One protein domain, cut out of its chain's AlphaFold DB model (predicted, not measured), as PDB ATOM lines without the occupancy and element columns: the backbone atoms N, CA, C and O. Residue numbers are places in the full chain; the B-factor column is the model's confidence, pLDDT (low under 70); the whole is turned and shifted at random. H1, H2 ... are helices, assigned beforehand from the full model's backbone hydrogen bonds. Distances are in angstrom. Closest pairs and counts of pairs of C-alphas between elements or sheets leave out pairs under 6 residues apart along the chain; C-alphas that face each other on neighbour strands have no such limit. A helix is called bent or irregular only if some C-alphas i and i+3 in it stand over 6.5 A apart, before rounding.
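This is residues 63 to 222 of the 437 residues of the protein "OmpA family protein" of Altererythrobacter salegens (UniProt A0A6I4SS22). Two lobes of helices are joined by the long helix H9, which belongs to the smaller lobe and reaches H4 in the larger one, and by the unnamed stretch of residues 136 to 150. In the larger lobe H2, H3 and H5 pack on H4, H10 and H11 lie at the side of H4 and H1 is at the far edge by H3; in the smaller lobe H7 and H8 pack on H9, with H6 by H8. The printed part has 160 residues with eleven named helices, H1 to H11 in order along the chain, and no named strand; the class is all helix. The whole is compact, with a radius of gyration of the C-alphas of 16.7 A, and spans 51 by 36 by 22 A.

H9, residues 189 to 203, touches H7, residues 165 to 169, closest at the C-alphas of Ile 196 and Ser 169, 4.7 A. It touches H8, residues 173 to 182, closest at the C-alphas of Gln 193 and Ala 173, 5.3 A, at a steep tilt of 62 degrees, opposite ways. H6, residues 151 to 159, is close to H8 but not clearly touching: the closest C-alphas, of Arg 156 and Leu 180, are 7.3 A apart. H9 and H4, residues 111 to 122, only just touch, with 3 pairs of C-alphas within 8 A, and only at their ends; the closest C-alphas, of Met 203 and Asp 112, are 4.9 A apart. H4, the hub, touches six helices. It touches H2, residues 84 to 89, closest at the C-alphas of Pro 115 and Ala 88, 4.0 A, at a steep tilt of 55 degrees. With residues 111 to 115 alone it touches H3, residues 92 to 102, closest at the C-alphas of Pro 111 and Pro 92, 5.1 A. H4 and H5, residues 126 to 135, form a hairpin at a shallow tilt of 24 degrees, closest at the C-alphas of Leu 120 and Phe 129, 5.7 A. H10, residues 207 to 213, touches H11, residues 218 to 221, closest at the C-alphas of Ala 211 and Ala 218, 6.5 A; each only just touches H4, with 3 pairs within 8 A. H9 and H10 only just touch, with 3 pairs, and only at the corner. H1, residues 70 to 78, is close to H3 but not clearly touching, the C-alphas of Leu 75 and Ala 102 being 7.7 A apart. Every O i to N i+4 pair is within hydrogen-bond range in H1, H2, H3 and H5 to H10, against 6 of 8 in H4; H11 is too short for such a pair.

H9 is 21.2 A long, from C-alpha 189 at (-22.398, -32.513, -44.713) to C-alpha 203 at (-43.163, -35.285, -41.683). H4 measures 16.8 A and is irregular, with C-alphas 112 and 115 7.5 A apart. H3 measures 15.2 A, H5 14.4 A and H8 14.1 A. H1 begins at (-62.501, -47.322, -41.161), and H11 ends at (-53.244, -24.431, -49.958).

The two C-alphas farthest apart, of Gly 80 and Gly 184, are 52.0 A apart. The printed part has no cut, and the link from H5 to H6, 15 residues, is long. Mean pLDDT of the printed part is 88.7; residues 70, 74, 124 and 138 to 139 are under 70.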
ATOM      1  N   GLU A  63     -62.353 -41.654 -44.652       76.12
ATOM      2  CA  GLU A  63     -61.729 -42.795 -45.328       76.12
ATOM      3  C   GLU A  63     -61.257 -42.488 -46.755       76.12
ATOM      4  O   GLU A  63     -60.453 -43.227 -47.325       76.12
ATOM      5  N   ALA A  64     -61.721 -41.387 -47.355       73.50
ATOM      6  CA  ALA A  64     -61.201 -40.933 -48.636       73.50
ATOM      7  C   ALA A  64     -59.689 -40.652 -48.556       73.50
ATOM      8  O   ALA A  64     -58.965 -40.940 -49.521       73.50
ATOM      9  N   ILE A  65     -59.221 -40.120 -47.420       85.75
ATOM     10  CA  ILE A  65     -57.820 -39.775 -47.160       85.75
ATOM     11  C   ILE A  65     -56.972 -41.052 -47.172       85.75
ATOM     12  O   ILE A  65     -57.186 -41.974 -46.388       85.75
ATOM     13  N   GLU A  66     -55.957 -41.107 -48.034       82.31
ATOM     14  CA  GLU A  66     -55.078 -42.270 -48.096       82.31
ATOM     15  C   GLU A  66     -54.322 -42.461 -46.777       82.31
ATOM     16  O   GLU A  66     -53.606 -41.574 -46.306       82.31
ATOM     17  N   GLY A  67     -54.459 -43.663 -46.212       83.62
ATOM     18  CA  GLY A  67     -53.911 -44.044 -44.913       83.62
ATOM     19  C   GLY A  67     -54.926 -43.969 -43.770       83.62
ATOM     20  O   GLY A  67     -54.676 -44.569 -42.725       83.62
ATOM     21  N   VAL A  68     -56.078 -43.323 -43.975       85.81
ATOM     22  CA  VAL A  68     -57.207 -43.327 -43.037       85.81
ATOM     23  C   VAL A  68     -58.162 -44.455 -43.432       85.81
ATOM     24  O   VAL A  68     -58.920 -44.335 -44.380       85.81
ATOM     25  N   GLY A  69     -58.103 -45.583 -42.722       71.25
ATOM     26  CA  GLY A  69     -59.080 -46.674 -42.873       71.25
ATOM     27  C   GLY A  69     -60.260 -46.547 -41.897       71.25
ATOM     28  O   GLY A  69     -60.198 -45.715 -40.985       71.25
ATOM     29  N   PRO A  70     -61.283 -47.420 -41.982       69.25
ATOM     30  CA  PRO A  70     -62.501 -47.322 -41.161       69.25
ATOM     31  C   PRO A  70     -62.249 -47.287 -39.648       69.25
ATOM     32  O   PRO A  70     -62.924 -46.577 -38.908       69.25
ATOM     33  N   LYS A  71     -61.216 -47.991 -39.159       75.19
ATOM     34  CA  LYS A  71     -60.820 -47.929 -37.740       75.19
ATOM     35  C   LYS A  71     -60.327 -46.541 -37.316       75.19
ATOM     36  O   LYS A  71     -60.620 -46.110 -36.204       75.19
ATOM     37  N   ILE A  72     -59.568 -45.865 -38.177       84.25
ATOM     38  CA  ILE A  72     -59.018 -44.530 -37.912       84.25
ATOM     39  C   ILE A  72     -60.117 -43.477 -38.073       84.25
ATOM     40  O   ILE A  72     -60.250 -42.614 -37.212       84.25
ATOM     41  N   ALA A  73     -60.953 -43.585 -39.107       78.38
ATOM     42  CA  ALA A  73     -62.128 -42.727 -39.261       78.38
ATOM     43  C   ALA A  73     -63.076 -42.856 -38.055       78.38
ATOM     44  O   ALA A  73     -63.467 -41.859 -37.455       78.38
ATOM     45  N   GLY A  74     -63.335 -44.081 -37.591       68.94
ATOM     46  CA  GLY A  74     -64.085 -44.324 -36.359       68.94
ATOM     47  C   GLY A  74     -63.434 -43.715 -35.108       68.94
ATOM     48  O   GLY A  74     -64.146 -43.238 -34.223       68.94
ATOM     49  N   LEU A  75     -62.098 -43.693 -35.017       81.75
ATOM     50  CA  LEU A  75     -61.376 -43.003 -33.940       81.75
ATOM     51  C   LEU A  75     -61.554 -41.476 -34.018       81.75
ATOM     52  O   LEU A  75     -61.807 -40.841 -32.989       81.75
ATOM     53  N   PHE A  76     -61.487 -40.896 -35.218       83.06
ATOM     54  CA  PHE A  76     -61.765 -39.476 -35.442       83.06
ATOM     55  C   PHE A  76     -63.190 -39.114 -35.028       83.06
ATOM     56  O   PHE A  76     -63.376 -38.200 -34.223       83.06
ATOM     57  N   HIS A  77     -64.180 -39.896 -35.461       77.50
ATOM     58  CA  HIS A  77     -65.583 -39.698 -35.102       77.50
ATOM     59  C   HIS A  77     -65.804 -39.751 -33.585       77.50
ATOM     60  O   HIS A  77     -66.459 -38.875 -33.020       77.50
ATOM     61  N   LYS A  78     -65.196 -40.723 -32.888       73.94
ATOM     62  CA  LYS A  78     -65.232 -40.797 -31.413       73.94
ATOM     63  C   LYS A  78     -64.618 -39.568 -30.738       73.94
ATOM     64  O   LYS A  78     -65.016 -39.229 -29.628       73.94
ATOM     65  N   SER A  79     -63.676 -38.916 -31.409       76.50
ATOM     66  CA  SER A  79     -62.988 -37.710 -30.942       76.50
ATOM     67  C   SER A  79     -63.655 -36.411 -31.413       76.50
ATOM     68  O   SER A  79     -63.110 -35.331 -31.201       76.50
ATOM     69  N   GLY A  80     -64.828 -36.486 -32.051       74.62
ATOM     70  CA  GLY A  80     -65.563 -35.315 -32.536       74.62
ATOM     71  C   GLY A  80     -65.047 -34.731 -33.860       74.62
ATOM     72  O   GLY A  80     -65.460 -33.636 -34.258       74.62
ATOM     73  N   VAL A  81     -64.139 -35.435 -34.537       80.88
ATOM     74  CA  VAL A  81     -63.588 -35.055 -35.839       80.88
ATOM     75  C   VAL A  81     -64.392 -35.769 -36.911       80.88
ATOM     76  O   VAL A  81     -64.299 -36.981 -37.060       80.88
ATOM     77  N   PHE A  82     -65.196 -35.005 -37.638       74.06
ATOM     78  CA  PHE A  82     -66.156 -35.514 -38.606       74.06
ATOM     79  C   PHE A  82     -65.901 -34.996 -40.017       74.06
ATOM     80  O   PHE A  82     -66.402 -35.591 -40.953       74.06
ATOM     81  N   ARG A  83     -65.153 -33.905 -40.196       76.75
ATOM     82  CA  ARG A  83     -64.980 -33.213 -41.481       76.75
ATOM     83  C   ARG A  83     -63.532 -33.217 -41.954       76.75
ATOM     84  O   ARG A  83     -62.613 -33.082 -41.144       76.75
ATOM     85  N   PHE A  84     -63.323 -33.245 -43.266       82.00
ATOM     86  CA  PHE A  84     -62.039 -32.999 -43.911       82.00
ATOM     87  C   PHE A  84     -61.452 -31.670 -43.439       82.00
ATOM     88  O   PHE A  84     -60.278 -31.611 -43.103       82.00
ATOM     89  N   ALA A  85     -62.274 -30.625 -43.305       82.69
ATOM     90  CA  ALA A  85     -61.827 -29.332 -42.782       82.69
ATOM     91  C   ALA A  85     -61.290 -29.420 -41.339       82.69
ATOM     92  O   ALA A  85     -60.346 -28.716 -40.991       82.69
ATOM     93  N   GLN A  86     -61.856 -30.299 -40.504       87.44
ATOM     94  CA  GLN A  86     -61.360 -30.517 -39.143       87.44
ATOM     95  C   GLN A  86     -60.028 -31.269 -39.168       87.44
ATOM     96  O   GLN A  86     -59.092 -30.835 -38.508       87.44
ATOM     97  N   VAL A  87     -59.907 -32.332 -39.974       93.06
ATOM     98  CA  VAL A  87     -58.631 -33.057 -40.145       93.06
ATOM     99  C   VAL A  87     -57.549 -32.141 -40.733       93.06
ATOM    100  O   VAL A  87     -56.404 -32.187 -40.297       93.06
ATOM    101  N   ALA A  88     -57.908 -31.268 -41.677       92.88
ATOM    102  CA  ALA A  88     -57.011 -30.292 -42.295       92.88
ATOM    103  C   ALA A  88     -56.459 -29.260 -41.303       92.88
ATOM    104  O   ALA A  88     -55.348 -28.766 -41.483       92.88
ATOM    105  N   ALA A  89     -57.228 -28.940 -40.260       91.38
ATOM    106  CA  ALA A  89     -56.826 -28.011 -39.211       91.38
ATOM    107  C   ALA A  89     -55.962 -28.661 -38.114       91.38
ATOM    108  O   ALA A  89     -55.403 -27.944 -37.283       91.38
ATOM    109  N   MET A  90     -55.857 -29.993 -38.083       94.69
ATOM    110  CA  MET A  90     -55.011 -30.716 -37.130       94.69
ATOM    111  C   MET A  90     -53.565 -30.790 -37.620       94.69
ATOM    112  O   MET A  90     -53.295 -30.771 -38.822       94.69
ATOM    113  N   THR A  91     -52.618 -30.950 -36.697       93.62
ATOM    114  CA  THR A  91     -51.235 -31.272 -37.066       93.62
ATOM    115  C   THR A  91     -51.011 -32.789 -37.099       93.62
ATOM    116  O   THR A  91     -51.692 -33.533 -36.383       93.62
ATOM    117  N   PRO A  92     -50.020 -33.296 -37.862       93.75
ATOM    118  CA  PRO A  92     -49.638 -34.707 -37.784       93.75
ATOM    119  C   PRO A  92     -49.235 -35.148 -36.371       93.75
ATOM    120  O   PRO A  92     -49.392 -36.317 -36.026       93.75
ATOM    121  N   VAL A  93     -48.736 -34.219 -35.545       92.06
ATOM    122  CA  VAL A  93     -48.384 -34.476 -34.143       92.06
ATOM    123  C   VAL A  93     -49.638 -34.750 -33.317       92.06
ATOM    124  O   VAL A  93     -49.684 -35.787 -32.660       92.06
ATOM    125  N   ASP A  94     -50.663 -33.900 -33.420       94.81
ATOM    126  CA  ASP A  94     -51.928 -34.065 -32.683       94.81
ATOM    127  C   ASP A  94     -52.630 -35.372 -33.073       94.81
ATOM    128  O   ASP A  94     -53.098 -36.132 -32.223       94.81
ATOM    129  N   ILE A  95     -52.663 -35.677 -34.376       95.69
ATOM    130  CA  ILE A  95     -53.221 -36.941 -34.869       95.69
ATOM    131  C   ILE A  95     -52.379 -38.121 -34.364       95.69
ATOM    132  O   ILE A  95     -52.923 -39.138 -33.936       95.69
ATOM    133  N   GLY A  96     -51.051 -37.997 -34.384       94.00
ATOM    134  CA  GLY A  96     -50.139 -39.014 -33.868       94.00
ATOM    135  C   GLY A  96     -50.320 -39.288 -32.372       94.00
ATOM    136  O   GLY A  96     -50.213 -40.439 -31.955       94.00
ATOM    137  N   GLU A  97     -50.610 -38.265 -31.568       93.62
ATOM    138  CA  GLU A  97     -50.967 -38.413 -30.150       93.62
ATOM    139  C   GLU A  97     -52.287 -39.164 -29.983       93.62
ATOM    140  O   GLU A  97     -52.315 -40.178 -29.290       93.62
ATOM    141  N   MET A  98     -53.331 -38.759 -30.713       94.06
ATOM    142  CA  MET A  98     -54.634 -39.433 -30.697       94.06
ATOM    143  C   MET A  98     -54.527 -40.925 -31.051       94.06
ATOM    144  O   MET A  98     -55.144 -41.769 -30.400       94.06
ATOM    145  N   LEU A  99     -53.727 -41.264 -32.067       94.94
ATOM    146  CA  LEU A  99     -53.490 -42.650 -32.483       94.94
ATOM    147  C   LEU A  99     -52.767 -43.456 -31.395       94.94
ATOM    148  O   LEU A  99     -53.161 -44.585 -31.113       94.94
ATOM    149  N   ARG A 100     -51.740 -42.879 -30.755       94.19
ATOM    150  CA  ARG A 100     -51.010 -43.539 -29.657       94.19
ATOM    151  C   ARG A 100     -51.900 -43.780 -28.443       94.19
ATOM    152  O   ARG A 100     -51.862 -44.873 -27.878       94.19
ATOM    153  N   ASP A 101     -52.715 -42.798 -28.073       94.06
ATOM    154  CA  ASP A 101     -53.648 -42.905 -26.947       94.06
ATOM    155  C   ASP A 101     -54.732 -43.965 -27.198       94.06
ATOM    156  O   ASP A 101     -55.198 -44.621 -26.263       94.06
ATOM    157  N   ALA A 102     -55.093 -44.191 -28.465       89.69
ATOM    158  CA  ALA A 102     -56.028 -45.235 -28.876       89.69
ATOM    159  C   ALA A 102     -55.428 -46.658 -28.859       89.69
ATOM    160  O   ALA A 102     -56.179 -47.638 -28.886       89.69
ATOM    161  N   GLY A 103     -54.099 -46.787 -28.762       91.69
ATOM    162  CA  GLY A 103     -53.386 -48.041 -28.512       91.69
ATOM    163  C   GLY A 103     -52.683 -48.663 -29.726       91.69
ATOM    164  O   GLY A 103     -52.746 -48.174 -30.849       91.69
ATOM    165  N   HIS A 104     -52.015 -49.795 -29.479       91.19
ATOM    166  CA  HIS A 104     -51.080 -50.442 -30.418       91.19
ATOM    167  C   HIS A 104     -51.656 -50.818 -31.797       91.19
ATOM    168  O   HIS A 104     -50.910 -50.937 -32.766       91.19
ATOM    169  N   ASP A 105     -52.979 -50.968 -31.918       85.69
ATOM    170  CA  ASP A 105     -53.653 -51.244 -33.195       85.69
ATOM    171  C   ASP A 105     -53.420 -50.136 -34.240       85.69
ATOM    172  O   ASP A 105     -53.587 -50.367 -35.440       85.69
ATOM    173  N   PHE A 106     -53.018 -48.940 -33.797       90.88
ATOM    174  CA  PHE A 106     -52.794 -47.768 -34.637       90.88
ATOM    175  C   PHE A 106     -51.308 -47.470 -34.901       90.88
ATOM    176  O   PHE A 106     -51.003 -46.543 -35.649       90.88
ATOM    177  N   ASP A 107     -50.368 -48.270 -34.382       88.12
ATOM    178  CA  ASP A 107     -48.917 -48.004 -34.468       88.12
ATOM    179  C   ASP A 107     -48.374 -47.948 -35.908       88.12
ATOM    180  O   ASP A 107     -47.313 -47.371 -36.176       88.12
ATOM    181  N   ILE A 108     -49.085 -48.554 -36.862       84.38
ATOM    182  CA  ILE A 108     -48.723 -48.542 -38.284       84.38
ATOM    183  C   ILE A 108     -49.138 -47.248 -39.001       84.38
ATOM    184  O   ILE A 108     -48.605 -46.947 -40.071       84.38
ATOM    185  N   ALA A 109     -50.056 -46.473 -38.423       88.81
ATOM    186  CA  ALA A 109     -50.595 -45.269 -39.036       88.81
ATOM    187  C   ALA A 109     -49.539 -44.160 -39.147       88.81
ATOM    188  O   ALA A 109     -48.691 -43.977 -38.271       88.81
ATOM    189  N   ARG A 110     -49.571 -43.424 -40.258       89.50
ATOM    190  CA  ARG A 110     -48.616 -42.357 -40.575       89.50
ATOM    191  C   ARG A 110     -49.393 -41.116 -41.013       89.50
ATOM    192  O   ARG A 110     -49.786 -41.048 -42.176       89.50
ATOM    193  N   PRO A 111     -49.678 -40.182 -40.087       92.50
ATOM    194  CA  PRO A 111     -50.567 -39.057 -40.350       92.50
ATOM    195  C   PRO A 111     -49.897 -37.889 -41.079       92.50
ATOM    196  O   PRO A 111     -50.549 -36.872 -41.302       92.50
ATOM    197  N   ASP A 112     -48.625 -38.022 -41.469       90.62
ATOM    198  CA  ASP A 112     -47.780 -36.956 -42.025       90.62
ATOM    199  C   ASP A 112     -48.457 -36.182 -43.175       90.62
ATOM    200  O   ASP A 112     -48.272 -34.978 -43.325       90.62
ATOM    201  N   THR A 113     -49.271 -36.872 -43.983       92.25
ATOM    202  CA  THR A 113     -49.956 -36.297 -45.154       92.25
ATOM    203  C   THR A 113     -51.451 -36.092 -44.974       92.25
ATOM    204  O   THR A 113     -52.076 -35.483 -45.842       92.25
ATOM    205  N   TRP A 114     -52.048 -36.598 -43.894       94.12
ATOM    206  CA  TRP A 114     -53.503 -36.612 -43.761       94.12
ATOM    207  C   TRP A 114     -54.103 -35.206 -43.689       94.12
ATOM    208  O   TRP A 114     -55.045 -34.966 -44.444       94.12
ATOM    209  N   PRO A 115     -53.552 -34.247 -42.912       95.00
ATOM    210  CA  PRO A 115     -54.065 -32.878 -42.916       95.00
ATOM    211  C   PRO A 115     -54.008 -32.227 -44.301       95.00
ATOM    212  O   PRO A 115     -54.954 -31.571 -44.726       95.00
ATOM    213  N   PHE A 116     -52.932 -32.459 -45.055       94.56
ATOM    214  CA  PHE A 116     -52.784 -31.906 -46.400       94.56
ATOM    215  C   PHE A 116     -53.793 -32.501 -47.388       94.56
ATOM    216  O   PHE A 116     -54.459 -31.762 -48.109       94.56
ATOM    217  N   GLN A 117     -53.950 -33.826 -47.390       92.38
ATOM    218  CA  GLN A 117     -54.965 -34.507 -48.196       92.38
ATOM    219  C   GLN A 117     -56.381 -34.021 -47.851       92.38
ATOM    220  O   GLN A 117     -57.170 -33.719 -48.746       92.38
ATOM    221  N   ALA A 118     -56.679 -33.888 -46.557       91.62
ATOM    222  CA  ALA A 118     -57.949 -33.368 -46.076       91.62
ATOM    223  C   ALA A 118     -58.173 -31.910 -46.509       91.62
ATOM    224  O   ALA A 118     -59.279 -31.554 -46.898       91.62
ATOM    225  N   ASN A 119     -57.123 -31.083 -46.525       91.44
ATOM    226  CA  ASN A 119     -57.205 -29.709 -47.018       91.44
ATOM    227  C   ASN A 119     -57.576 -29.663 -48.507       91.44
ATOM    228  O   ASN A 119     -58.403 -28.846 -48.906       91.44
ATOM    229  N   LEU A 120     -57.008 -30.553 -49.329       82.88
ATOM    230  CA  LEU A 120     -57.363 -30.647 -50.749       82.88
ATOM    231  C   LEU A 120     -58.841 -31.014 -50.930       82.88
ATOM    232  O   LEU A 120     -59.536 -30.370 -51.714       82.88
ATOM    233  N   LEU A 121     -59.331 -31.998 -50.173       80.06
ATOM    234  CA  LEU A 121     -60.733 -32.424 -50.206       80.06
ATOM    235  C   LEU A 121     -61.685 -31.320 -49.724       80.06
ATOM    236  O   LEU A 121     -62.628 -30.976 -50.433       80.06
ATOM    237  N   ALA A 122     -61.399 -30.709 -48.571       78.81
ATOM    238  CA  ALA A 122     -62.209 -29.639 -47.985       78.81
ATOM    239  C   ALA A 122     -62.340 -28.416 -48.910       78.81
ATOM    240  O   ALA A 122     -63.382 -27.761 -48.952       78.81
ATOM    241  N   ASN A 123     -61.289 -28.134 -49.684       75.81
ATOM    242  CA  ASN A 123     -61.227 -27.002 -50.606       75.81
ATOM    243  C   ASN A 123     -61.610 -27.362 -52.056       75.81
ATOM    244  O   ASN A 123     -61.517 -26.508 -52.940       75.81
ATOM    245  N   GLY A 124     -62.038 -28.603 -52.323       65.81
ATOM    246  CA  GLY A 124     -62.509 -29.037 -53.643       65.81
ATOM    247  C   GLY A 124     -61.411 -29.203 -54.704       65.81
ATOM    248  O   GLY A 124     -61.698 -29.157 -55.905       65.81
ATOM    249  N   TRP A 125     -60.155 -29.395 -54.297       76.12
ATOM    250  CA  TRP A 125     -59.014 -29.707 -55.168       76.12
ATOM    251  C   TRP A 125     -58.947 -31.214 -55.467       76.12
ATOM    252  O   TRP A 125     -57.969 -31.889 -55.145       76.12
ATOM    253  N   ILE A 126     -60.026 -31.760 -56.039       70.81
ATOM    254  CA  ILE A 126     -60.206 -33.213 -56.213       70.81
ATOM    255  C   ILE A 126     -59.159 -33.813 -57.163       70.81
ATOM    256  O   ILE A 126     -58.572 -34.847 -56.853       70.81
ATOM    257  N   ASP A 127     -58.855 -33.149 -58.279       71.88
ATOM    258  CA  ASP A 127     -57.857 -33.639 -59.241       71.88
ATOM    259  C   ASP A 127     -56.452 -33.687 -58.626       71.88
ATOM    260  O   ASP A 127     -55.681 -34.623 -58.843       71.88
ATOM    261  N   GLU A 128     -56.098 -32.668 -57.846       83.38
ATOM    262  CA  GLU A 128     -54.825 -32.601 -57.135       83.38
ATOM    263  C   GLU A 128     -54.751 -33.628 -56.009       83.38
ATOM    264  O   GLU A 128     -53.715 -34.271 -55.840       83.38
ATOM    265  N   PHE A 129     -55.851 -33.843 -55.292       83.12
ATOM    266  CA  PHE A 129     -55.965 -34.911 -54.307       83.12
ATOM    267  C   PHE A 129     -55.723 -36.295 -54.925       83.12
ATOM    268  O   PHE A 129     -54.944 -37.081 -54.383       83.12
ATOM    269  N   LEU A 130     -56.305 -36.584 -56.093       74.62
ATOM    270  CA  LEU A 130     -56.075 -37.856 -56.787       74.62
ATOM    271  C   LEU A 130     -54.607 -38.031 -57.201       74.62
ATOM    272  O   LEU A 130     -54.045 -39.109 -56.998       74.62
ATOM    273  N   LYS A 131     -53.943 -36.970 -57.683       80.06
ATOM    274  CA  LYS A 131     -52.494 -37.003 -57.978       80.06
ATOM    275  C   LYS A 131     -51.662 -37.331 -56.740       80.06
ATOM    276  O   LYS A 131     -50.696 -38.087 -56.833       80.06
ATOM    277  N   VAL A 132     -52.029 -36.769 -55.586       85.19
ATOM    278  CA  VAL A 132     -51.369 -37.072 -54.308       85.19
ATOM    279  C   VAL A 132     -51.520 -38.554 -53.974       85.19
ATOM    280  O   VAL A 132     -50.507 -39.201 -53.708       85.19
ATOM    281  N   LYS A 133     -52.733 -39.116 -54.070       80.12
ATOM    282  CA  LYS A 133     -52.971 -40.549 -53.818       80.12
ATOM    283  C   LYS A 133     -52.145 -41.455 -54.732       80.12
ATOM    284  O   LYS A 133     -51.521 -42.415 -54.298       80.12
ATOM    285  N   GLU A 134     -52.062 -41.130 -56.018       76.94
ATOM    286  CA  GLU A 134     -51.261 -41.919 -56.965       76.94
ATOM    287  C   GLU A 134     -49.753 -41.885 -56.671       76.94
ATOM    288  O   GLU A 134     -49.032 -42.854 -56.951       76.94
ATOM    289  N   ALA A 135     -49.260 -40.774 -56.122       79.56
ATOM    290  CA  ALA A 135     -47.852 -40.587 -55.789       79.56
ATOM    291  C   ALA A 135     -47.461 -41.238 -54.452       79.56
ATOM    292  O   ALA A 135     -46.307 -41.652 -54.283       79.56
ATOM    293  N   LEU A 136     -48.403 -41.348 -53.515       82.62
ATOM    294  CA  LEU A 136     -48.181 -41.978 -52.223       82.62
ATOM    295  C   LEU A 136     -48.003 -43.497 -52.347       82.62
ATOM    296  O   LEU A 136     -48.418 -44.161 -53.301       82.62
ATOM    297  N   ARG A 137     -47.273 -44.066 -51.387       71.94
ATOM    298  CA  ARG A 137     -47.082 -45.516 -51.271       71.94
ATOM    299  C   ARG A 137     -47.483 -45.943 -49.871       71.94
ATOM    300  O   ARG A 137     -46.690 -45.811 -48.937       71.94
ATOM    301  N   ALA A 138     -48.712 -46.444 -49.746       64.12
ATOM    302  CA  ALA A 138     -49.332 -46.773 -48.463       64.12
ATOM    303  C   ALA A 138     -49.314 -45.567 -47.500       64.12
ATOM    304  O   ALA A 138     -48.844 -45.683 -46.364       64.12
ATOM    305  N   GLY A 139     -49.730 -44.398 -48.000       66.25
ATOM    306  CA  GLY A 139     -49.798 -43.139 -47.246       66.25
ATOM    307  C   GLY A 139     -48.453 -42.456 -46.964       66.25
ATOM    308  O   GLY A 139     -48.417 -41.453 -46.256       66.25
ATOM    309  N   ARG A 140     -47.334 -42.977 -47.493       70.56
ATOM    310  CA  ARG A 140     -45.976 -42.489 -47.183       70.56
ATOM    311  C   ARG A 140     -45.282 -41.824 -48.365       70.56
ATOM    312  O   ARG A 140     -45.429 -42.243 -49.515       70.56
ATOM    313  N   PHE A 141     -44.420 -40.864 -48.036       78.25
ATOM    314  CA  PHE A 141     -43.437 -40.303 -48.955       78.25
ATOM    315  C   PHE A 141     -42.295 -41.263 -49.262       78.25
ATOM    316  O   PHE A 141     -41.853 -42.049 -48.421       78.25
ATOM    317  N   THR A 142     -41.750 -41.113 -50.465       84.12
ATOM    318  CA  THR A 142     -40.435 -41.659 -50.810       84.12
ATOM    319  C   THR A 142     -39.355 -40.610 -50.545       84.12
ATOM    320  O   THR A 142     -39.652 -39.419 -50.491       84.12
ATOM    321  N   LEU A 143     -38.090 -41.025 -50.443       89.56
ATOM    322  CA  LEU A 143     -36.962 -40.095 -50.265       89.56
ATOM    323  C   LEU A 143     -36.869 -39.034 -51.370       89.56
ATOM    324  O   LEU A 143     -36.340 -37.957 -51.140       89.56
ATOM    325  N   ARG A 144     -37.433 -39.315 -52.551       89.56
ATOM    326  CA  ARG A 144     -37.484 -38.389 -53.692       89.56
ATOM    327  C   ARG A 144     -38.371 -37.163 -53.461       89.56
ATOM    328  O   ARG A 144     -38.337 -36.248 -54.270       89.56
ATOM    329  N   ALA A 145     -39.162 -37.143 -52.387       89.06
ATOM    330  CA  ALA A 145     -39.896 -35.950 -51.969       89.06
ATOM    331  C   ALA A 145     -38.969 -34.860 -51.398       89.06
ATOM    332  O   ALA A 145     -39.350 -33.696 -51.344       89.06
ATOM    333  N   VAL A 146     -37.757 -35.229 -50.972       93.88
ATOM    334  CA  VAL A 146     -36.771 -34.289 -50.439       93.88
ATOM    335  C   VAL A 146     -36.019 -33.631 -51.589       93.88
ATOM    336  O   VAL A 146     -35.366 -34.298 -52.392       93.88
ATOM    337  N   ASP A 147     -36.077 -32.304 -51.633       92.31
ATOM    338  CA  ASP A 147     -35.346 -31.501 -52.608       92.31
ATOM    339  C   ASP A 147     -33.839 -31.804 -52.569       92.31
ATOM    340  O   ASP A 147     -33.220 -31.909 -51.506       92.31
ATOM    341  N   GLY A 148     -33.257 -31.985 -53.752       91.44
ATOM    342  CA  GLY A 148     -31.877 -32.430 -53.932       91.44
ATOM    343  C   GLY A 148     -31.649 -33.948 -53.867       91.44
ATOM    344  O   GLY A 148     -30.542 -34.378 -54.193       91.44
ATOM    345  N   ILE A 149     -32.649 -34.773 -53.530       94.25
ATOM    346  CA  ILE A 149     -32.536 -36.243 -53.591       94.25
ATOM    347  C   ILE A 149     -33.112 -36.766 -54.913       94.25
ATOM    348  O   ILE A 149     -34.308 -37.017 -55.062       94.25
ATOM    349  N   GLY A 150     -32.228 -36.983 -55.890       92.88
ATOM    350  CA  GLY A 150     -32.581 -37.618 -57.163       92.88
ATOM    351  C   GLY A 150     -32.696 -39.151 -57.078       92.88
ATOM    352  O   GLY A 150     -32.345 -39.748 -56.058       92.88
ATOM    353  N   PRO A 151     -33.123 -39.833 -58.162       92.00
ATOM    354  CA  PRO A 151     -33.265 -41.293 -58.190       92.00
ATOM    355  C   PRO A 151     -31.996 -42.056 -57.779       92.00
ATOM    356  O   PRO A 151     -32.063 -42.932 -56.925       92.00
ATOM    357  N   ALA A 152     -30.831 -41.672 -58.310       94.06
ATOM    358  CA  ALA A 152     -29.562 -42.336 -57.999       94.06
ATOM    359  C   ALA A 152     -29.140 -42.154 -56.529       94.06
ATOM    360  O   ALA A 152     -28.653 -43.090 -55.897       94.06
ATOM    361  N   THR A 153     -29.349 -40.959 -55.973       96.06
ATOM    362  CA  THR A 153     -29.098 -40.663 -54.556       96.06
ATOM    363  C   THR A 153     -30.050 -41.456 -53.668       96.06
ATOM    364  O   THR A 153     -29.617 -42.074 -52.701       96.06
ATOM    365  N   SER A 154     -31.336 -41.523 -54.031       94.81
ATOM    366  CA  SER A 154     -32.333 -42.339 -53.331       94.81
ATOM    367  C   SER A 154     -31.948 -43.822 -53.304       94.81
ATOM    368  O   SER A 154     -32.070 -44.460 -52.262       94.81
ATOM    369  N   GLU A 155     -31.461 -44.380 -54.415       94.12
ATOM    370  CA  GLU A 155     -30.997 -45.774 -54.473       94.12
ATOM    371  C   GLU A 155     -29.771 -46.017 -53.587       94.12
ATOM    372  O   GLU A 155     -29.712 -47.015 -52.864       94.12
ATOM    373  N   ARG A 156     -28.809 -45.085 -53.577       95.75
ATOM    374  CA  ARG A 156     -27.644 -45.176 -52.685       95.75
ATOM    375  C   ARG A 156     -28.042 -45.080 -51.218       95.75
ATOM    376  O   ARG A 156     -27.570 -45.886 -50.420       95.75
ATOM    377  N   LEU A 157     -28.946 -44.168 -50.866       96.62
ATOM    378  CA  LEU A 157     -29.504 -44.064 -49.516       96.62
ATOM    379  C   LEU A 157     -30.168 -45.375 -49.080       96.62
ATOM    380  O   LEU A 157     -29.875 -45.860 -47.985       96.62
ATOM    381  N   HIS A 158     -30.951 -46.009 -49.959       94.81
ATOM    382  CA  HIS A 158     -31.538 -47.326 -49.688       94.81
ATOM    383  C   HIS A 158     -30.458 -48.380 -49.415       94.81
ATOM    384  O   HIS A 158     -30.560 -49.122 -48.437       94.81
ATOM    385  N   GLY A 159     -29.396 -48.414 -50.228       95.00
ATOM    386  CA  GLY A 159     -28.248 -49.303 -50.015       95.00
ATOM    387  C   GLY A 159     -27.509 -49.061 -48.691       95.00
ATOM    388  O   GLY A 159     -26.879 -49.973 -48.159       95.00
ATOM    389  N   LEU A 160     -27.622 -47.855 -48.130       96.00
ATOM    390  CA  LEU A 160     -27.057 -47.467 -46.834       96.00
ATOM    391  C   LEU A 160     -28.026 -47.668 -45.654       96.00
ATOM    392  O   LEU A 160     -27.687 -47.305 -44.525       96.00
ATOM    393  N   GLY A 161     -29.207 -48.247 -45.894       94.56
ATOM    394  CA  GLY A 161     -30.233 -48.493 -44.877       94.56
ATOM    395  C   GLY A 161     -31.142 -47.295 -44.584       94.56
ATOM    396  O   GLY A 161     -31.970 -47.375 -43.679       94.56
ATOM    397  N   ILE A 162     -31.025 -46.204 -45.342       96.12
ATOM    398  CA  ILE A 162     -31.935 -45.059 -45.283       96.12
ATOM    399  C   ILE A 162     -33.006 -45.280 -46.351       96.12
ATOM    400  O   ILE A 162     -32.783 -44.995 -47.523       96.12
ATOM    401  N   ALA A 163     -34.145 -45.855 -45.965       90.25
ATOM    402  CA  ALA A 163     -35.207 -46.265 -46.895       90.25
ATOM    403  C   ALA A 163     -36.503 -45.444 -46.762       90.25
ATOM    404  O   ALA A 163     -37.449 -45.634 -47.526       90.25
ATOM    405  N   SER A 164     -36.576 -44.545 -45.781       90.06
ATOM    406  CA  SER A 164     -37.751 -43.714 -45.510       90.06
ATOM    407  C   SER A 164     -37.360 -42.330 -45.000       90.06
ATOM    408  O   SER A 164     -36.250 -42.142 -44.494       90.06
ATOM    409  N   LEU A 165     -38.292 -41.373 -45.084       91.19
ATOM    410  CA  LEU A 165     -38.096 -40.042 -44.502       91.19
ATOM    411  C   LEU A 165     -37.814 -40.108 -43.000       91.19
ATOM    412  O   LEU A 165     -36.949 -39.378 -42.548       91.19
ATOM    413  N   ALA A 166     -38.446 -41.030 -42.266       89.56
ATOM    414  CA  ALA A 166     -38.189 -41.223 -40.839       89.56
ATOM    415  C   ALA A 166     -36.743 -41.674 -40.572       89.56
ATOM    416  O   ALA A 166     -36.040 -41.109 -39.746       89.56
ATOM    417  N   THR A 167     -36.241 -42.653 -41.334       94.06
ATOM    418  CA  THR A 167     -34.832 -43.063 -41.186       94.06
ATOM    419  C   THR A 167     -33.857 -41.967 -41.607       94.06
ATOM    420  O   THR A 167     -32.758 -41.893 -41.067       94.06
ATOM    421  N   LEU A 168     -34.243 -41.120 -42.568       96.44
ATOM    422  CA  LEU A 168     -33.440 -39.976 -42.984       96.44
ATOM    423  C   LEU A 168     -33.464 -38.869 -41.923       96.44
ATOM    424  O   LEU A 168     -32.411 -38.325 -41.624       96.44
ATOM    425  N   SER A 169     -34.620 -38.552 -41.332       95.44
ATOM    426  CA  SER A 169     -34.769 -37.487 -40.332       95.44
ATOM    427  C   SER A 169     -33.977 -37.747 -39.053       95.44
ATOM    428  O   SER A 169     -33.564 -36.794 -38.391       95.44
ATOM    429  N   ASP A 170     -33.758 -39.024 -38.735       95.88
ATOM    430  CA  ASP A 170     -33.022 -39.485 -37.553       95.88
ATOM    431  C   ASP A 170     -31.523 -39.700 -37.827       95.88
ATOM    432  O   ASP A 170     -30.764 -40.070 -36.928       95.88
ATOM    433  N   ALA A 171     -31.076 -39.505 -39.072       97.31
ATOM    434  CA  ALA A 171     -29.689 -39.719 -39.451       97.31
ATOM    435  C   ALA A 171     -28.764 -38.614 -38.918       97.31
ATOM    436  O   ALA A 171     -29.135 -37.449 -38.798       97.31
ATOM    437  N   ASP A 172     -27.504 -38.977 -38.680       97.69
ATOM    438  CA  ASP A 172     -26.430 -38.015 -38.442       97.69
ATOM    439  C   ASP A 172     -25.838 -37.548 -39.780       97.69
ATOM    440  O   ASP A 172     -25.429 -38.368 -40.613       97.69
ATOM    441  N   ALA A 173     -25.795 -36.231 -39.999       97.69
ATOM    442  CA  ALA A 173     -25.370 -35.647 -41.270       97.69
ATOM    443  C   ALA A 173     -23.899 -35.943 -41.605       97.69
ATOM    444  O   ALA A 173     -23.567 -36.243 -42.761       97.69
ATOM    445  N   GLY A 174     -23.015 -35.904 -40.606       97.25
ATOM    446  CA  GLY A 174     -21.589 -36.183 -40.772       97.25
ATOM    447  C   GLY A 174     -21.352 -37.646 -41.143       97.25
ATOM    448  O   GLY A 174     -20.662 -37.953 -42.119       97.25
ATOM    449  N   VAL A 175     -22.004 -38.563 -40.426       97.75
ATOM    450  CA  VAL A 175     -21.930 -40.004 -40.702       97.75
ATOM    451  C   VAL A 175     -22.506 -40.334 -42.079       97.75
ATOM    452  O   VAL A 175     -21.884 -41.076 -42.845       97.75
ATOM    453  N   LEU A 176     -23.686 -39.806 -42.412       97.81
ATOM    454  CA  LEU A 176     -24.361 -40.125 -43.668       97.81
ATOM    455  C   LEU A 176     -23.625 -39.538 -44.880       97.81
ATOM    456  O   LEU A 176     -23.443 -40.246 -45.872       97.81
ATOM    457  N   SER A 177     -23.119 -38.303 -44.791       97.81
ATOM    458  CA  SER A 177     -22.297 -37.719 -45.861       97.81
ATOM    459  C   SER A 177     -21.000 -38.506 -46.087       97.81
ATOM    460  O   SER A 177     -20.633 -38.767 -47.233       97.81
ATOM    461  N   GLY A 178     -20.345 -38.979 -45.019       97.56
ATOM    462  CA  GLY A 178     -19.181 -39.864 -45.123       97.56
ATOM    463  C   GLY A 178     -19.497 -41.194 -45.819       97.56
ATOM    464  O   GLY A 178     -18.739 -41.635 -46.686       97.56
ATOM    465  N   LYS A 179     -20.641 -41.812 -45.495       97.50
ATOM    466  CA  LYS A 179     -21.103 -43.048 -46.151       97.50
ATOM    467  C   LYS A 179     -21.434 -42.841 -47.631       97.50
ATOM    468  O   LYS A 179     -21.074 -43.685 -48.447       97.50
ATOM    469  N   LEU A 180     -22.081 -41.730 -47.985       96.81
ATOM    470  CA  LEU A 180     -22.400 -41.397 -49.376       96.81
ATOM    471  C   LEU A 180     -21.135 -41.165 -50.208       96.81
ATOM    472  O   LEU A 180     -21.022 -41.721 -51.301       96.81
ATOM    473  N   LYS A 181     -20.130 -40.477 -49.650       96.69
ATOM    474  CA  LYS A 181     -18.809 -40.329 -50.285       96.69
ATOM    475  C   LYS A 181     -18.132 -41.672 -50.529       96.69
ATOM    476  O   LYS A 181     -17.651 -41.929 -51.629       96.69
ATOM    477  N   ALA A 182     -18.145 -42.562 -49.535       95.69
ATOM    478  CA  ALA A 182     -17.616 -43.917 -49.690       95.69
ATOM    479  C   ALA A 182     -18.374 -44.732 -50.759       95.69
ATOM    480  O   ALA A 182     -17.785 -45.600 -51.401       95.69
ATOM    481  N   ALA A 183     -19.655 -44.426 -50.984       93.75
ATOM    482  CA  ALA A 183     -20.488 -44.999 -52.040       93.75
ATOM    483  C   ALA A 183     -20.359 -44.277 -53.402       93.75
ATOM    484  O   ALA A 183     -21.127 -44.564 -54.323       93.75
ATOM    485  N   GLY A 184     -19.397 -43.357 -53.551       93.38
ATOM    486  CA  GLY A 184     -19.117 -42.650 -54.803       93.38
ATOM    487  C   GLY A 184     -19.990 -41.419 -55.067       93.38
ATOM    488  O   GLY A 184     -20.019 -40.937 -56.197       93.38
ATOM    489  N   GLU A 185     -20.702 -40.905 -54.059       92.75
ATOM    490  CA  GLU A 185     -21.473 -39.660 -54.140       92.75
ATOM    491  C   GLU A 185     -20.813 -38.544 -53.324       92.75
ATOM    492  O   GLU A 185     -20.849 -38.528 -52.094       92.75
ATOM    493  N   GLU A 186     -20.225 -37.578 -54.026       93.44
ATOM    494  CA  GLU A 186     -19.654 -36.380 -53.412       93.44
ATOM    495  C   GLU A 186     -20.764 -35.410 -52.992       93.44
ATOM    496  O   GLU A 186     -21.261 -34.614 -53.788       93.44
ATOM    497  N   VAL A 187     -21.139 -35.471 -51.714       95.19
ATOM    498  CA  VAL A 187     -22.114 -34.574 -51.082       95.19
ATOM    499  C   VAL A 187     -21.518 -33.936 -49.826       95.19
ATOM    500  O   VAL A 187     -20.763 -34.566 -49.080       95.19
ATOM    501  N   SER A 188     -21.815 -32.658 -49.582       96.94
ATOM    502  CA  SER A 188     -21.366 -31.972 -48.368       96.94
ATOM    503  C   SER A 188     -22.227 -32.361 -47.163       96.94
ATOM    504  O   SER A 188     -23.414 -32.644 -47.297       96.94
ATOM    505  N   GLU A 189     -21.647 -32.319 -45.961       97.50
ATOM    506  CA  GLU A 189     -22.398 -32.513 -44.713       97.50
ATOM    507  C   GLU A 189     -23.561 -31.516 -44.594       97.50
ATOM    508  O   GLU A 189     -24.667 -31.899 -44.233       97.50
ATOM    509  N   GLY A 190     -23.349 -30.259 -45.001       97.75
ATOM    510  CA  GLY A 190     -24.400 -29.238 -45.009       97.75
ATOM    511  C   GLY A 190     -25.565 -29.554 -45.954       97.75
ATOM    512  O   GLY A 190     -26.710 -29.267 -45.614       97.75
ATOM    513  N   ALA A 191     -25.308 -30.177 -47.110       97.38
ATOM    514  CA  ALA A 191     -26.376 -30.619 -48.008       97.38
ATOM    515  C   ALA A 191     -27.189 -31.764 -47.385       97.38
ATOM    516  O   ALA A 191     -28.418 -31.722 -47.410       97.38
ATOM    517  N   VAL A 192     -26.519 -32.729 -46.746       97.94
ATOM    518  CA  VAL A 192     -27.193 -33.815 -46.018       97.94
ATOM    519  C   VAL A 192     -28.001 -33.276 -44.834       97.94
ATOM    520  O   VAL A 192     -29.137 -33.699 -44.638       97.94
ATOM    521  N   GLN A 193     -27.477 -32.298 -44.090       98.25
ATOM    522  CA  GLN A 193     -28.238 -31.618 -43.037       98.25
ATOM    523  C   GLN A 193     -29.494 -30.941 -43.605       98.25
ATOM    524  O   GLN A 193     -30.564 -31.033 -43.008       98.25
ATOM    525  N   GLY A 194     -29.390 -30.311 -44.779       98.06
ATOM    526  CA  GLY A 194     -30.538 -29.752 -45.492       98.06
ATOM    527  C   GLY A 194     -31.596 -30.806 -45.824       98.06
ATOM    528  O   GLY A 194     -32.783 -30.566 -45.610       98.06
ATOM    529  N   TRP A 195     -31.181 -31.994 -46.275       97.62
ATOM    530  CA  TRP A 195     -32.092 -33.113 -46.529       97.62
ATOM    531  C   TRP A 195     -32.793 -33.609 -45.263       97.62
ATOM    532  O   TRP A 195     -33.994 -33.865 -45.297       97.62
ATOM    533  N   ILE A 196     -32.063 -33.710 -44.151       97.75
ATOM    534  CA  ILE A 196     -32.597 -34.123 -42.845       97.75
ATOM    535  C   ILE A 196     -33.666 -33.133 -42.365       97.75
ATOM    536  O   ILE A 196     -34.774 -33.538 -42.013       97.75
ATOM    537  N   GLU A 197     -33.369 -31.832 -42.389       97.50
ATOM    538  CA  GLU A 197     -34.324 -30.797 -41.971       97.50
ATOM    539  C   GLU A 197     -35.533 -30.713 -42.909       97.50
ATOM    540  O   GLU A 197     -36.666 -30.534 -42.457       97.50
ATOM    541  N   HIS A 198     -35.327 -30.908 -44.211       96.62
ATOM    542  CA  HIS A 198     -36.426 -30.969 -45.166       96.62
ATOM    543  C   HIS A 198     -37.330 -32.191 -44.909       96.62
ATOM    544  O   HIS A 198     -38.552 -32.043 -44.855       96.62
ATOM    545  N   ALA A 199     -36.755 -33.372 -44.659       95.06
ATOM    546  CA  ALA A 199     -37.514 -34.573 -44.307       95.06
ATOM    547  C   ALA A 199     -38.361 -34.373 -43.038       95.06
ATOM    548  O   ALA A 199     -39.543 -34.716 -43.040       95.06
ATOM    549  N   LYS A 200     -37.802 -33.746 -41.991       94.88
ATOM    550  CA  LYS A 200     -38.541 -33.417 -40.756       94.88
ATOM    551  C   LYS A 200     -39.739 -32.511 -41.025       94.88
ATOM    552  O   LYS A 200     -40.826 -32.779 -40.526       94.88
ATOM    553  N   ARG A 201     -39.567 -31.461 -41.833       94.75
ATOM    554  CA  ARG A 201     -40.664 -30.536 -42.162       94.75
ATOM    555  C   ARG A 201     -41.777 -31.207 -42.961       94.75
ATOM    556  O   ARG A 201     -42.944 -30.960 -42.677       94.75
ATOM    557  N   LEU A 202     -41.430 -32.078 -43.912       92.69
ATOM    558  CA  LEU A 202     -42.418 -32.893 -44.627       92.69
ATOM    559  C   LEU A 202     -43.201 -33.793 -43.656       92.69
ATOM    560  O   LEU A 202     -44.423 -33.852 -43.740       92.69
ATOM    561  N   MET A 203     -42.522 -34.438 -42.703       90.44
ATOM    562  CA  MET A 203     -43.163 -35.285 -41.683       90.44
ATOM    563  C   MET A 203     -44.024 -34.493 -40.687       90.44
ATOM    564  O   MET A 203     -45.058 -34.966 -40.225       90.44
ATOM    565  N   TRP A 204     -43.645 -33.252 -40.386       90.25
ATOM    566  CA  TRP A 204     -44.460 -32.331 -39.591       90.25
ATOM    567  C   TRP A 204     -45.625 -31.701 -40.361       90.25
ATOM    568  O   TRP A 204     -46.361 -30.900 -39.789       90.25
ATOM    569  N   GLY A 205     -45.834 -32.081 -41.622       90.19
ATOM    570  CA  GLY A 205     -47.001 -31.660 -42.386       90.19
ATOM    571  C   GLY A 205     -46.873 -30.266 -43.001       90.19
ATOM    572  O   GLY A 205     -47.885 -29.591 -43.171       90.19
ATOM    573  N   ASP A 206     -45.658 -29.802 -43.316       93.19
ATOM    574  CA  ASP A 206     -45.446 -28.499 -43.964       93.19
ATOM    575  C   ASP A 206     -46.124 -28.453 -45.342       93.19
ATOM    576  O   ASP A 206     -45.580 -28.915 -46.346       93.19
ATOM    577  N   ALA A 207     -47.328 -27.885 -45.389       91.00
ATOM    578  CA  ALA A 207     -48.207 -27.950 -46.550       91.00
ATOM    579  C   ALA A 207     -47.578 -27.369 -47.830       91.00
ATOM    580  O   ALA A 207     -47.820 -27.887 -48.921       91.00
ATOM    581  N   GLY A 208     -46.725 -26.347 -47.710       93.56
ATOM    582  CA  GLY A 208     -46.006 -25.771 -48.848       93.56
ATOM    583  C   GLY A 208     -44.986 -26.734 -49.441       93.56
ATOM    584  O   GLY A 208     -44.926 -26.899 -50.663       93.56
ATOM    585  N   LEU A 209     -44.220 -27.410 -48.585       92.88
ATOM    586  CA  LEU A 209     -43.279 -28.438 -49.028       92.88
ATOM    587  C   LEU A 209     -43.996 -29.676 -49.566       92.88
ATOM    588  O   LEU A 209     -43.557 -30.233 -50.568       92.88
ATOM    589  N   LEU A 210     -45.117 -30.074 -48.957       92.25
ATOM    590  CA  LEU A 210     -45.944 -31.179 -49.450       92.25
ATOM    591  C   LEU A 210     -46.472 -30.868 -50.856       92.25
ATOM    592  O   LEU A 210     -46.281 -31.669 -51.771       92.25
ATOM    593  N   ALA A 211     -47.057 -29.685 -51.064       93.06
ATOM    594  CA  ALA A 211     -47.514 -29.254 -52.382       93.06
ATOM    595  C   ALA A 211     -46.371 -29.282 -53.412       93.06
ATOM    596  O   ALA A 211     -46.531 -29.863 -54.486       93.06
ATOM    597  N   ALA A 212     -45.198 -28.744 -53.062       91.88
ATOM    598  CA  ALA A 212     -44.026 -28.761 -53.936       91.88
ATOM    599  C   ALA A 212     -43.545 -30.188 -54.261       91.88
ATOM    600  O   ALA A 212     -43.263 -30.484 -55.423       91.88
ATOM    601  N   ALA A 213     -43.507 -31.085 -53.271       89.62
ATOM    602  CA  ALA A 213     -43.094 -32.479 -53.443       89.62
ATOM    603  C   ALA A 213     -44.010 -33.255 -54.406       89.62
ATOM    604  O   ALA A 213     -43.547 -34.151 -55.113       89.62
ATOM    605  N   PHE A 214     -45.292 -32.888 -54.471       88.31
ATOM    606  CA  PHE A 214     -46.260 -33.448 -55.419       88.31
ATOM    607  C   PHE A 214     -46.367 -32.660 -56.736       88.31
ATOM    608  O   PHE A 214     -47.192 -32.995 -57.586       88.31
ATOM    609  N   GLY A 215     -45.554 -31.616 -56.928       90.25
ATOM    610  CA  GLY A 215     -45.620 -30.756 -58.113       90.25
ATOM    611  C   GLY A 215     -46.935 -29.973 -58.225       90.25
ATOM    612  O   GLY A 215     -47.360 -29.635 -59.332       90.25
ATOM    613  N   LEU A 216     -47.598 -29.713 -57.099       90.38
ATOM    614  CA  LEU A 216     -48.845 -28.963 -57.028       90.38
ATOM    615  C   LEU A 216     -48.570 -27.455 -56.909       90.38
ATOM    616  O   LEU A 216     -47.596 -27.046 -56.270       90.38
ATOM    617  N   PRO A 217     -49.422 -26.597 -57.498       90.44
ATOM    618  CA  PRO A 217     -49.280 -25.156 -57.341       90.44
ATOM    619  C   PRO A 217     -49.612 -24.737 -55.904       90.44
ATOM    620  O   PRO A 217     -50.530 -25.281 -55.302       90.44
ATOM    621  N   ALA A 218     -48.957 -23.697 -55.379       88.81
ATOM    622  CA  ALA A 218     -49.229 -23.181 -54.027       88.81
ATOM    623  C   ALA A 218     -50.699 -22.764 -53.800       88.81
ATOM    624  O   ALA A 218     -51.161 -22.735 -52.667       88.81
ATOM    625  N   ALA A 219     -51.445 -22.493 -54.877       88.44
ATOM    626  CA  ALA A 219     -52.874 -22.196 -54.826       88.44
ATOM    627  C   ALA A 219     -53.711 -23.303 -54.160       88.44
ATOM    628  O   ALA A 219     -54.762 -22.990 -53.619       88.44
ATOM    629  N   VAL A 220     -53.249 -24.562 -54.154       85.56
ATOM    630  CA  VAL A 220     -53.971 -25.678 -53.509       85.56
ATOM    631  C   VAL A 220     -54.058 -25.564 -51.987       85.56
ATOM    632  O   VAL A 220     -54.843 -26.267 -51.354       85.56
ATOM    633  N   LEU A 221     -53.227 -24.706 -51.392       87.31
ATOM    634  CA  LEU A 221     -53.244 -24.431 -49.958       87.31
ATOM    635  C   LEU A 221     -54.395 -23.514 -49.566       87.31
ATOM    636  O   LEU A 221     -54.847 -23.555 -48.427       87.31
ATOM    637  N   GLU A 222     -54.875 -22.726 -50.519       83.25
ATOM    638  CA  GLU A 222     -55.968 -21.794 -50.323       83.25
ATOM    639  C   GLU A 222     -57.295 -22.429 -50.771       83.25
ATOM    640  O   GLU A 222     -57.325 -23.270 -51.685       83.25
TER     641      GLU A 222